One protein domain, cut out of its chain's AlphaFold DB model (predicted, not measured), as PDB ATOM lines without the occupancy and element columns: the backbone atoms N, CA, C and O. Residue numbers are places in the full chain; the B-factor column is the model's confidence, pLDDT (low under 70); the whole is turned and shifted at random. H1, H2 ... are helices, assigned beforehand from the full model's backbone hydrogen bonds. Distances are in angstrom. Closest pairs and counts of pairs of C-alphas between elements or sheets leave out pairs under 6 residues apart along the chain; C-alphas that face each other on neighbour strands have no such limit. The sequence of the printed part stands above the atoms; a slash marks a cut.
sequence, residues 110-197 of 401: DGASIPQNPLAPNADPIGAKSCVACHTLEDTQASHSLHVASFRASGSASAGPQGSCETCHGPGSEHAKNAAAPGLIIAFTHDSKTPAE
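Overview. This is residues 110 to 197 of the 401 residues of the protein "DmsE family decaheme c-type cytochrome" of Rhodanobacter sp. MP7CTX1 (UniProt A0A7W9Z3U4). Little regular structure is present: short helices sit among long loops, with H4 near the middle and H5, H1, H2 and H3 in an arc round it. The printed part has 88 residues with five named helices, H1 to H5 in chain order, and no named strand; it is all helix by class, with 32 residues in named elements. It is compact, with a radius of gyration of the C-alphas of 12.4 A, and spans 31 by 26 by 24 A.

Arrangement. H3, residues 146 to 154, is close to but not clearly touching H2, residues 136 to 142, about perpendicular at 77 degrees; the closest C-alphas, Ala 142 and Val 148, are 6.2 A apart. H2 is likewise close to but not clearly touching H1, residues 128 to 134, at a steep tilt of 57 degrees, opposite ways; the closest C-alphas, Val 132 and Asp 139, are 6.2 A apart. H1 has such closeness to H4, residues 166 to 169, at C-alphas Ala 128 and Glu 166, 7.3 A, and to H5, residues 173 to 177, at C-alphas Cys 131 and Ala 176, 8.0 A. Every O i to N i+4 pair is within hydrogen-bond range in H2, H3 and H5, and 2 of 3 are in H1; H4 is too short for one.

Along the chain. H3 is 11.7 A long, H1 10.3 A and H2 9.9 A. H1 begins at C-alpha 128 (-9.207, -32.117, 12.031); H5 ends at C-alpha 177 (-6.262, -37.553, 25.998).

Size, cuts and confidence. The C-alphas farthest apart, Ala 157 and Asp 191, are 32.9 A apart. The printed part has no cut; the link H3 to H4 is long. Residue 110 and residues 154 to 163 have pLDDT under 70.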
ATOM      1  N   ASP A 110      -1.130 -22.382   1.813       65.56
ATOM      2  CA  ASP A 110      -0.470 -23.663   1.527       65.56
ATOM      3  C   ASP A 110       0.902 -23.831   2.190       65.56
ATOM      4  O   ASP A 110       1.384 -24.955   2.346       65.56
ATOM      5  N   GLY A 111       1.511 -22.719   2.605       70.00
ATOM      6  CA  GLY A 111       2.772 -22.672   3.341       70.00
ATOM      7  C   GLY A 111       2.604 -22.600   4.860       70.00
ATOM      8  O   GLY A 111       3.607 -22.558   5.566       70.00
ATOM      9  N   ALA A 112       1.370 -22.571   5.374       73.81
ATOM     10  CA  ALA A 112       1.115 -22.442   6.804       73.81
ATOM     11  C   ALA A 112       1.427 -23.746   7.560       73.81
ATOM     12  O   ALA A 112       0.824 -24.788   7.294       73.81
ATOM     13  N   SER A 113       2.333 -23.665   8.537       80.88
ATOM     14  CA  SER A 113       2.740 -24.775   9.405       80.88
ATOM     15  C   SER A 113       1.950 -24.824  10.714       80.88
ATOM     16  O   SER A 113       1.503 -23.793  11.211       80.88
ATOM     17  N   ILE A 114       1.864 -26.006  11.330       85.75
ATOM     18  CA  ILE A 114       1.298 -26.173  12.676       85.75
ATOM     19  C   ILE A 114       2.231 -25.514  13.716       85.75
ATOM     20  O   ILE A 114       3.400 -25.905  13.804       85.75
ATOM     21  N   PRO A 115       1.755 -24.533  14.507       88.44
ATOM     22  CA  PRO A 115       2.543 -23.893  15.550       88.44
ATOM     23  C   PRO A 115       2.822 -24.850  16.710       88.44
ATOM     24  O   PRO A 115       2.020 -25.722  17.045       88.44
ATOM     25  N   GLN A 116       3.957 -24.639  17.369       87.69
ATOM     26  CA  GLN A 116       4.305 -25.353  18.592       87.69
ATOM     27  C   GLN A 116       3.565 -24.747  19.786       87.69
ATOM     28  O   GLN A 116       3.555 -23.527  19.962       87.69
ATOM     29  N   ASN A 117       2.975 -25.597  20.629       92.44
ATOM     30  CA  ASN A 117       2.389 -25.171  21.895       92.44
ATOM     31  C   ASN A 117       3.430 -25.329  23.021       92.44
ATOM     32  O   ASN A 117       3.740 -26.464  23.392       92.44
ATOM     33  N   PRO A 118       3.943 -24.240  23.624       92.31
ATOM     34  CA  PRO A 118       4.951 -24.334  24.683       92.31
ATOM     35  C   PRO A 118       4.446 -25.050  25.946       92.31
ATOM     36  O   PRO A 118       5.251 -25.559  26.723       92.31
ATOM     37  N   LEU A 119       3.129 -25.120  26.156       93.12
ATOM     38  CA  LEU A 119       2.514 -25.817  27.290       93.12
ATOM     39  C   LEU A 119       2.272 -27.311  27.029       93.12
ATOM     40  O   LEU A 119       1.961 -28.049  27.962       93.12
ATOM     41  N   ALA A 120       2.429 -27.762  25.783       93.44
ATOM     42  CA  ALA A 120       2.289 -29.158  25.381       93.44
ATOM     43  C   ALA A 120       3.354 -29.529  24.325       93.44
ATOM     44  O   ALA A 120       3.012 -29.851  23.189       93.44
ATOM     45  N   PRO A 121       4.655 -29.506  24.679       91.31
ATOM     46  CA  PRO A 121       5.751 -29.670  23.716       91.31
ATOM     47  C   PRO A 121       5.845 -31.073  23.100       91.31
ATOM     48  O   PRO A 121       6.499 -31.250  22.079       91.31
ATOM     49  N   ASN A 122       5.209 -32.071  23.721       92.31
ATOM     50  CA  ASN A 122       5.188 -33.459  23.247       92.31
ATOM     51  C   ASN A 122       3.884 -33.811  22.513       92.31
ATOM     52  O   ASN A 122       3.607 -34.990  22.303       92.31
ATOM     53  N   ALA A 123       3.036 -32.822  22.217       92.94
ATOM     54  CA  ALA A 123       1.803 -33.067  21.491       92.94
ATOM     55  C   ALA A 123       2.086 -33.256  19.994       92.94
ATOM     56  O   ALA A 123       2.876 -32.534  19.389       92.94
ATOM     57  N   ASP A 124       1.372 -34.205  19.401       91.81
ATOM     58  CA  ASP A 124       1.443 -34.566  17.991       91.81
ATOM     59  C   ASP A 124       0.161 -34.114  17.275       91.81
ATOM     60  O   ASP A 124      -0.917 -34.115  17.888       91.81
ATOM     61  N   PRO A 125       0.237 -33.755  15.983       89.75
ATOM     62  CA  PRO A 125      -0.948 -33.514  15.174       89.75
ATOM     63  C   PRO A 125      -1.817 -34.773  15.061       89.75
ATOM     64  O   PRO A 125      -1.323 -35.855  14.741       89.75
ATOM     65  N   ILE A 126      -3.121 -34.636  15.297       88.75
ATOM     66  CA  ILE A 126      -4.101 -35.737  15.238       88.75
ATOM     67  C   ILE A 126      -5.151 -35.559  14.139       88.75
ATOM     68  O   ILE A 126      -5.994 -36.441  13.938       88.75
ATOM     69  N   GLY A 127      -5.107 -34.437  13.421       84.75
ATOM     70  CA  GLY A 127      -5.968 -34.136  12.293       84.75
ATOM     71  C   GLY A 127      -7.378 -33.673  12.676       84.75
ATOM     72  O   GLY A 127      -8.000 -34.126  13.637       84.75
ATOM     73  N   ALA A 128      -7.946 -32.817  11.831       82.25
ATOM     74  CA  ALA A 128      -9.207 -32.117  12.031       82.25
ATOM     75  C   ALA A 128     -10.393 -33.068  12.200       82.25
ATOM     76  O   ALA A 128     -11.295 -32.774  12.971       82.25
ATOM     77  N   LYS A 129     -10.392 -34.241  11.549       84.81
ATOM     78  CA  LYS A 129     -11.459 -35.244  11.733       84.81
ATOM     79  C   LYS A 129     -11.596 -35.677  13.195       84.81
ATOM     80  O   LYS A 129     -12.718 -35.863  13.659       84.81
ATOM     81  N   SER A 130     -10.475 -35.810  13.901       88.81
ATOM     82  CA  SER A 130     -10.443 -36.160  15.323       88.81
ATOM     83  C   SER A 130     -11.035 -35.033  16.169       88.81
ATOM     84  O   SER A 130     -11.852 -35.288  17.048       88.81
ATOM     85  N   CYS A 131     -10.701 -33.781  15.846       88.62
ATOM     86  CA  CYS A 131     -11.238 -32.601  16.522       88.62
ATOM     87  C   CYS A 131     -12.756 -32.462  16.304       88.62
ATOM     88  O   CYS A 131     -13.509 -32.304  17.262       88.62
ATOM     89  N   VAL A 132     -13.217 -32.578  15.054       88.38
ATOM     90  CA  VAL A 132     -14.628 -32.415  14.656       88.38
ATOM     91  C   VAL A 132     -15.526 -33.494  15.263       88.38
ATOM     92  O   VAL A 132     -16.699 -33.230  15.506       88.38
ATOM     93  N   ALA A 133     -14.998 -34.683  15.570       90.25
ATOM     94  CA  ALA A 133     -15.763 -35.728  16.253       90.25
ATOM     95  C   ALA A 133     -16.291 -35.280  17.630       90.25
ATOM     96  O   ALA A 133     -17.352 -35.739  18.052       90.25
ATOM     97  N   CYS A 134     -15.586 -34.364  18.304       93.06
ATOM     98  CA  CYS A 134     -16.016 -33.760  19.566       93.06
ATOM     99  C   CYS A 134     -16.562 -32.331  19.380       93.06
ATOM    100  O   CYS A 134     -17.574 -31.988  19.984       93.06
ATOM    101  N   HIS A 135     -15.953 -31.527  18.503       92.50
ATOM    102  CA  HIS A 135     -16.244 -30.100  18.299       92.50
ATOM    103  C   HIS A 135     -17.090 -29.825  17.046       92.50
ATOM    104  O   HIS A 135     -16.760 -28.996  16.195       92.50
ATOM    105  N   THR A 136     -18.193 -30.563  16.895       90.12
ATOM    106  CA  THR A 136     -19.090 -30.435  15.729       90.12
ATOM    107  C   THR A 136     -19.720 -29.043  15.602       90.12
ATOM    108  O   THR A 136     -19.924 -28.553  14.488       90.12
ATOM    109  N   LEU A 137     -20.032 -28.394  16.728       88.81
ATOM    110  CA  LEU A 137     -20.665 -27.074  16.744       88.81
ATOM    111  C   LEU A 137     -19.678 -25.990  16.321       88.81
ATOM    112  O   LEU A 137     -20.006 -25.160  15.476       88.81
ATOM    113  N   GLU A 138     -18.469 -26.033  16.865       88.25
ATOM    114  CA  GLU A 138     -17.389 -25.112  16.550       88.25
ATOM    115  C   GLU A 138     -16.971 -25.256  15.087       88.25
ATOM    116  O   GLU A 138     -16.820 -24.249  14.403       88.25
ATOM    117  N   ASP A 139     -16.879 -26.484  14.565       85.62
ATOM    118  CA  ASP A 139     -16.621 -26.724  13.142       85.62
ATOM    119  C   ASP A 139     -17.717 -26.125  12.251       85.62
ATOM    120  O   ASP A 139     -17.431 -25.455  11.255       85.62
ATOM    121  N   THR A 140     -18.981 -26.310  12.638       84.44
ATOM    122  CA  THR A 140     -20.121 -25.754  11.904       84.44
ATOM    123  C   THR A 140     -20.079 -24.229  11.907       84.44
ATOM    124  O   THR A 140     -20.245 -23.606  10.860       84.44
ATOM    125  N   GLN A 141     -19.826 -23.604  13.054       83.12
ATOM    126  CA  GLN A 141     -19.728 -22.148  13.154       83.12
ATOM    127  C   GLN A 141     -18.541 -21.617  12.351       83.12
ATOM    128  O   GLN A 141     -18.719 -20.775  11.466       83.12
ATOM    129  N   ALA A 142     -17.357 -22.180  12.583       83.19
ATOM    130  CA  ALA A 142     -16.120 -21.730  11.971       83.19
ATOM    131  C   ALA A 142     -16.087 -21.965  10.461       83.19
ATOM    132  O   ALA A 142     -15.475 -21.176   9.753       83.19
ATOM    133  N   SER A 143     -16.823 -22.949   9.934       81.25
ATOM    134  CA  SER A 143     -16.941 -23.176   8.486       81.25
ATOM    135  C   SER A 143     -17.434 -21.970   7.680       81.25
ATOM    136  O   SER A 143     -17.165 -21.886   6.483       81.25
ATOM    137  N   HIS A 144     -18.133 -21.033   8.328       80.06
ATOM    138  CA  HIS A 144     -18.621 -19.801   7.707       80.06
ATOM    139  C   HIS A 144     -17.570 -18.681   7.695       80.06
ATOM    140  O   HIS A 144     -17.799 -17.625   7.097       80.06
ATOM    141  N   SER A 145     -16.432 -18.874   8.366       83.12
ATOM    142  CA  SER A 145     -15.327 -17.923   8.381       83.12
ATOM    143  C   SER A 145     -14.428 -18.100   7.156       83.12
ATOM    144  O   SER A 145     -14.262 -19.199   6.624       83.12
ATOM    145  N   LEU A 146     -13.802 -17.002   6.721       80.50
ATOM    146  CA  LEU A 146     -12.850 -17.037   5.608       80.50
ATOM    147  C   LEU A 146     -11.647 -17.938   5.898       80.50
ATOM    148  O   LEU A 146     -11.238 -18.672   5.011       80.50
ATOM    149  N   HIS A 147     -11.108 -17.924   7.120       83.19
ATOM    150  CA  HIS A 147      -9.923 -18.716   7.457       83.19
ATOM    151  C   HIS A 147     -10.188 -20.212   7.280       83.19
ATOM    152  O   HIS A 147      -9.461 -20.890   6.555       83.19
ATOM    153  N   VAL A 148     -11.259 -20.729   7.888       78.56
ATOM    154  CA  VAL A 148     -11.578 -22.161   7.805       78.56
ATOM    155  C   VAL A 148     -11.996 -22.550   6.391       78.56
ATOM    156  O   VAL A 148     -11.584 -23.606   5.911       78.56
ATOM    157  N   ALA A 149     -12.757 -21.699   5.693       78.06
ATOM    158  CA  ALA A 149     -13.100 -21.931   4.292       78.06
ATOM    159  C   ALA A 149     -11.848 -22.013   3.402       78.06
ATOM    160  O   ALA A 149     -11.738 -22.940   2.599       78.06
ATOM    161  N   SER A 150     -10.883 -21.104   3.584       77.50
ATOM    162  CA  SER A 150      -9.605 -21.112   2.869       77.50
ATOM    163  C   SER A 150      -8.807 -22.375   3.170       77.50
ATOM    164  O   SER A 150      -8.496 -23.109   2.243       77.50
ATOM    165  N   PHE A 151      -8.568 -22.729   4.436       74.31
ATOM    166  CA  PHE A 151      -7.815 -23.947   4.767       74.31
ATOM    167  C   PHE A 151      -8.455 -25.233   4.222       74.31
ATOM    168  O   PHE A 151      -7.741 -26.148   3.807       74.31
ATOM    169  N   ARG A 152      -9.792 -25.300   4.172       71.88
ATOM    170  CA  ARG A 152     -10.517 -26.425   3.560       71.88
ATOM    171  C   ARG A 152     -10.377 -26.467   2.039       71.88
ATOM    172  O   ARG A 152     -10.344 -27.557   1.477       71.88
ATOM    173  N   ALA A 153     -10.332 -25.307   1.385       70.25
ATOM    174  CA  ALA A 153     -10.249 -25.198  -0.069       70.25
ATOM    175  C   ALA A 153      -8.823 -25.392  -0.599       70.25
ATOM    176  O   ALA A 153      -8.643 -26.051  -1.620       70.25
ATOM    177  N   SER A 154      -7.826 -24.822   0.079       62.12
ATOM    178  CA  SER A 154      -6.430 -24.845  -0.361       62.12
ATOM    179  C   SER A 154      -5.774 -26.202  -0.106       62.12
ATOM    180  O   SER A 154      -4.931 -26.629  -0.884       62.12
ATOM    181  N   GLY A 155      -6.214 -26.919   0.940       55.41
ATOM    182  CA  GLY A 155      -5.635 -28.204   1.317       55.41
ATOM    183  C   GLY A 155      -4.133 -28.057   1.529       55.41
ATOM    184  O   GLY A 155      -3.368 -28.593   0.734       55.41
ATOM    185  N   SER A 156      -3.741 -27.304   2.568       51.56
ATOM    186  CA  SER A 156      -2.349 -26.894   2.807       51.56
ATOM    187  C   SER A 156      -1.356 -28.006   2.464       51.56
ATOM    188  O   SER A 156      -1.487 -29.125   2.952       51.56
ATOM    189  N   ALA A 157      -0.350 -27.723   1.638       44.47
ATOM    190  CA  ALA A 157       0.625 -28.735   1.230       44.47
ATOM    191  C   ALA A 157       1.421 -29.308   2.422       44.47
ATOM    192  O   ALA A 157       1.950 -30.415   2.334       44.47
ATOM    193  N   SER A 158       1.477 -28.577   3.542       45.75
ATOM    194  CA  SER A 158       2.163 -28.964   4.781       45.75
ATOM    195  C   SER A 158       1.227 -29.456   5.897       45.75
ATOM    196  O   SER A 158       1.676 -30.201   6.765       45.75
ATOM    197  N   ALA A 159      -0.066 -29.110   5.867       49.88
ATOM    198  CA  ALA A 159      -1.049 -29.480   6.897       49.88
ATOM    199  C   ALA A 159      -2.165 -30.427   6.380       49.88
ATOM    200  O   ALA A 159      -2.894 -31.051   7.150       49.88
ATOM    201  N   GLY A 160      -2.299 -30.573   5.062       50.91
ATOM    202  CA  GLY A 160      -3.332 -31.339   4.364       50.91
ATOM    203  C   GLY A 160      -4.769 -30.851   4.626       50.91
ATOM    204  O   GLY A 160      -4.992 -29.890   5.361       50.91
ATOM    205  N   PRO A 161      -5.792 -31.579   4.130       48.09
ATOM    206  CA  PRO A 161      -7.206 -31.411   4.520       48.09
ATOM    207  C   PRO A 161      -7.476 -31.651   6.020       48.09
ATOM    208  O   PRO A 161      -8.622 -31.642   6.463       48.09
ATOM    209  N   GLN A 162      -6.426 -31.975   6.777       48.59
ATOM    210  CA  GLN A 162      -6.442 -32.468   8.146       48.59
ATOM    211  C   GLN A 162      -5.887 -31.414   9.122       48.59
ATOM    212  O   GLN A 162      -6.203 -31.483  10.294       48.59
ATOM    213  N   GLY A 163      -5.142 -30.400   8.685       55.12
ATOM    214  CA  GLY A 163      -4.501 -29.441   9.590       55.12
ATOM    215  C   GLY A 163      -5.295 -28.171   9.895       55.12
ATOM    216  O   GLY A 163      -4.791 -27.321  10.614       55.12
ATOM    217  N   SER A 164      -6.527 -28.012   9.391       71.94
ATOM    218  CA  SER A 164      -7.244 -26.723   9.450       71.94
ATOM    219  C   SER A 164      -7.375 -26.134  10.857       71.94
ATOM    220  O   SER A 164      -7.285 -24.923  11.025       71.94
ATOM    221  N   CYS A 165      -7.612 -26.976  11.866       85.56
ATOM    222  CA  CYS A 165      -7.729 -26.535  13.256       85.56
ATOM    223  C   CYS A 165      -6.341 -26.347  13.880       85.56
ATOM    224  O   CYS A 165      -6.070 -25.336  14.521       85.56
ATOM    225  N   GLU A 166      -5.457 -27.320  13.665       89.31
ATOM    226  CA  GLU A 166      -4.143 -27.402  14.302       89.31
ATOM    227  C   GLU A 166      -3.182 -26.318  13.795       89.31
ATOM    228  O   GLU A 166      -2.308 -25.907  14.543       89.31
ATOM    229  N   THR A 167      -3.391 -25.749  12.601       87.00
ATOM    230  CA  THR A 167      -2.639 -24.577  12.112       87.00
ATOM    231  C   THR A 167      -2.807 -23.337  12.999       87.00
ATOM    232  O   THR A 167      -1.909 -22.505  13.064       87.00
ATOM    233  N   CYS A 168      -3.924 -23.212  13.716       89.69
ATOM    234  CA  CYS A 168      -4.117 -22.134  14.689       89.69
ATOM    235  C   CYS A 168      -3.955 -22.640  16.125       89.69
ATOM    236  O   CYS A 168      -3.376 -21.973  16.975       89.69
ATOM    237  N   HIS A 169      -4.483 -23.829  16.399       92.94
ATOM    238  CA  HIS A 169      -4.627 -24.362  17.748       92.94
ATOM    239  C   HIS A 169      -3.432 -25.210  18.215       92.94
ATOM    240  O   HIS A 169      -3.358 -25.574  19.389       92.94
ATOM    241  N   GLY A 170      -2.469 -25.480  17.332       92.25
ATOM    242  CA  GLY A 170      -1.352 -26.378  17.599       92.25
ATOM    243  C   GLY A 170      -1.765 -27.857  17.598       92.25
ATOM    244  O   GLY A 170      -2.928 -28.183  17.341       92.25
ATOM    245  N   PRO A 171      -0.814 -28.766  17.861       92.88
ATOM    246  CA  PRO A 171      -1.063 -30.206  17.884       92.88
ATOM    247  C   PRO A 171      -2.011 -30.620  19.022       92.88
ATOM    248  O   PRO A 171      -1.841 -30.208  20.170       92.88
ATOM    249  N   GLY A 172      -3.001 -31.463  18.708       93.06
ATOM    250  CA  GLY A 172      -4.090 -31.807  19.628       93.06
ATOM    251  C   GLY A 172      -3.949 -33.111  20.426       93.06
ATOM    252  O   GLY A 172      -4.853 -33.409  21.208       93.06
ATOM    253  N   SER A 173      -2.890 -33.920  20.256       94.69
ATOM    254  CA  SER A 173      -2.853 -35.286  20.825       94.69
ATOM    255  C   SER A 173      -2.999 -35.349  22.350       94.69
ATOM    256  O   SER A 173      -3.715 -36.211  22.861       94.69
ATOM    257  N   GLU A 174      -2.365 -34.437  23.088       95.69
ATOM    258  CA  GLU A 174      -2.466 -34.380  24.550       95.69
ATOM    259  C   GLU A 174      -3.828 -33.836  25.001       95.69
ATOM    260  O   GLU A 174      -4.433 -34.375  25.930       95.69
ATOM    261  N   HIS A 175      -4.368 -32.839  24.292       95.75
ATOM    262  CA  HIS A 175      -5.723 -32.342  24.535       95.75
ATOM    263  C   HIS A 175      -6.770 -33.448  24.338       95.75
ATOM    264  O   HIS A 175      -7.646 -33.619  25.178       95.75
ATOM    265  N   ALA A 176      -6.642 -34.271  23.295       94.31
ATOM    266  CA  ALA A 176      -7.560 -35.385  23.056       94.31
ATOM    267  C   ALA A 176      -7.527 -36.452  24.169       94.31
ATOM    268  O   ALA A 176      -8.545 -37.091  24.435       94.31
ATOM    269  N   LYS A 177      -6.385 -36.637  24.849       94.81
ATOM    270  CA  LYS A 177      -6.262 -37.553  25.998       94.81
ATOM    271  C   LYS A 177      -6.862 -36.967  27.278       94.81
ATOM    272  O   LYS A 177      -7.374 -37.719  28.105       94.81
ATOM    273  N   ASN A 178      -6.785 -35.648  27.457       94.25
ATOM    274  CA  ASN A 178      -7.251 -34.962  28.659       94.25
ATOM    275  C   ASN A 178      -7.874 -33.592  28.339       94.25
ATOM    276  O   ASN A 178      -7.316 -32.544  28.663       94.25
ATOM    277  N   ALA A 179      -9.062 -33.604  27.735       91.06
ATOM    278  CA  ALA A 179      -9.692 -32.397  27.191       91.06
ATOM    279  C   ALA A 179      -9.989 -31.304  28.235       91.06
ATOM    280  O   ALA A 179     -10.089 -30.130  27.888       91.06
ATOM    281  N   ALA A 180     -10.115 -31.672  29.514       90.94
ATOM    282  CA  ALA A 180     -10.400 -30.738  30.602       90.94
ATOM    283  C   ALA A 180      -9.152 -30.008  31.135       90.94
ATOM    284  O   ALA A 180      -9.288 -29.024  31.862       90.94
ATOM    285  N   ALA A 181      -7.944 -30.483  30.819       93.56
ATOM    286  CA  ALA A 181      -6.721 -29.844  31.287       93.56
ATOM    287  C   ALA A 181      -6.431 -28.560  30.483       93.56
ATOM    288  O   ALA A 181      -6.328 -28.602  29.252       93.56
ATOM    289  N   PRO A 182      -6.282 -27.404  31.154       91.81
ATOM    290  CA  PRO A 182      -6.092 -26.135  30.471       91.81
ATOM    291  C   PRO A 182      -4.684 -26.028  29.872       91.81
ATOM    292  O   PRO A 182      -3.712 -26.501  30.454       91.81
ATOM    293  N   GLY A 183      -4.567 -25.355  28.725       92.94
ATOM    294  CA  GLY A 183      -3.284 -25.103  28.056       92.94
ATOM    295  C   GLY A 183      -2.785 -26.229  27.148       92.94
ATOM    296  O   GLY A 183      -1.808 -26.023  26.437       92.94
ATOM    297  N   LEU A 184      -3.465 -27.382  27.094       95.44
ATOM    298  CA  LEU A 184      -3.104 -28.468  26.168       95.44
ATOM    299  C   LEU A 184      -3.407 -28.155  24.694       95.44
ATOM    300  O   LEU A 184      -2.982 -28.895  23.813       95.44
ATOM    301  N   ILE A 185      -4.108 -27.054  24.428       94.44
ATOM    302  CA  ILE A 185      -4.369 -26.514  23.096       94.44
ATOM    303  C   ILE A 185      -4.126 -24.998  23.120       94.44
ATOM    304  O   ILE A 185      -4.374 -24.354  24.145       94.44
ATOM    305  N   ILE A 186      -3.656 -24.422  22.012       95.25
ATOM    306  CA  ILE A 186      -3.534 -22.968  21.864       95.25
ATOM    307  C   ILE A 186      -4.950 -22.402  21.748       95.25
ATOM    308  O   ILE A 186      -5.684 -22.694  20.807       95.25
ATOM    309  N   ALA A 187      -5.344 -21.596  22.722       93.88
ATOM    310  CA  ALA A 187      -6.620 -20.893  22.751       93.88
ATOM    311  C   ALA A 187      -6.396 -19.379  22.722       93.88
ATOM    312  O   ALA A 187      -5.423 -18.890  23.293       93.88
ATOM    313  N   PHE A 188      -7.312 -18.659  22.072       93.12
ATOM    314  CA  PHE A 188      -7.184 -17.227  21.774       93.12
ATOM    315  C   PHE A 188      -8.052 -16.328  22.668       93.12
ATOM    316  O   PHE A 188      -8.566 -15.299  22.227       93.12
ATOM    317  N   THR A 189      -8.300 -16.768  23.902       89.06
ATOM    318  CA  THR A 189      -9.098 -16.031  24.886       89.06
ATOM    319  C   THR A 189      -8.213 -15.512  26.012       89.06
ATOM    320  O   THR A 189      -7.203 -16.133  26.360       89.06
ATOM    321  N   HIS A 190      -8.632 -14.403  26.624       86.25
ATOM    322  CA  HIS A 190      -7.930 -13.780  27.748       86.25
ATOM    323  C   HIS A 190      -7.778 -14.706  28.966       86.25
ATOM    324  O   HIS A 190      -6.755 -14.667  29.645       86.25
ATOM    325  N   ASP A 191      -8.762 -15.575  29.211       88.00
ATOM    326  CA  ASP A 191      -8.752 -16.519  30.337       88.00
ATOM    327  C   ASP A 191      -7.968 -17.811  30.045       88.00
ATOM    328  O   ASP A 191      -7.820 -18.678  30.916       88.00
ATOM    329  N   SER A 192      -7.485 -17.982  28.811       91.44
ATOM    330  CA  SER A 192      -6.727 -19.173  28.445       91.44
ATOM    331  C   SER A 192      -5.356 -19.199  29.123       91.44
ATOM    332  O   SER A 192      -4.790 -18.181  29.513       91.44
ATOM    333  N   LYS A 193      -4.786 -20.401  29.263       94.62
ATOM    334  CA  LYS A 193      -3.404 -20.549  29.751       94.62
ATOM    335  C   LYS A 193      -2.362 -20.232  28.687       94.62
ATOM    336  O   LYS A 193      -1.198 -20.077  29.034       94.62
ATOM    337  N   THR A 194      -2.770 -20.119  27.426       94.12
ATOM    338  CA  THR A 194      -1.899 -19.763  26.310       94.12
ATOM    339  C   THR A 194      -1.291 -18.379  26.545       94.12
ATOM    340  O   THR A 194      -2.042 -17.408  26.662       94.12
ATOM    341  N   PRO A 195       0.043 -18.239  26.576       92.31
ATOM    342  CA  PRO A 195       0.670 -16.928  26.698       92.31
ATOM    343  C   PRO A 195       0.244 -15.994  25.558       92.31
ATOM    344  O   PRO A 195       0.139 -16.433  24.411       92.31
ATOM    345  N   ALA A 196       0.036 -14.707  25.856       90.94
ATOM    346  CA  ALA A 196      -0.343 -13.695  24.861       90.94
ATOM    347  C   ALA A 196       0.637 -13.658  23.677       90.94
ATOM    348  O   ALA A 196       0.220 -13.639  22.523       90.94
ATOM    349  N   GLU A 197       1.938 -13.760  23.960       89.69
ATOM    350  CA  GLU A 197       2.984 -13.843  22.940       89.69
ATOM    351  C   GLU A 197       2.781 -15.036  21.997       89.69
ATOM    352  O   GLU A 197       2.866 -14.876  20.784       89.69
TER     353      GLU A 197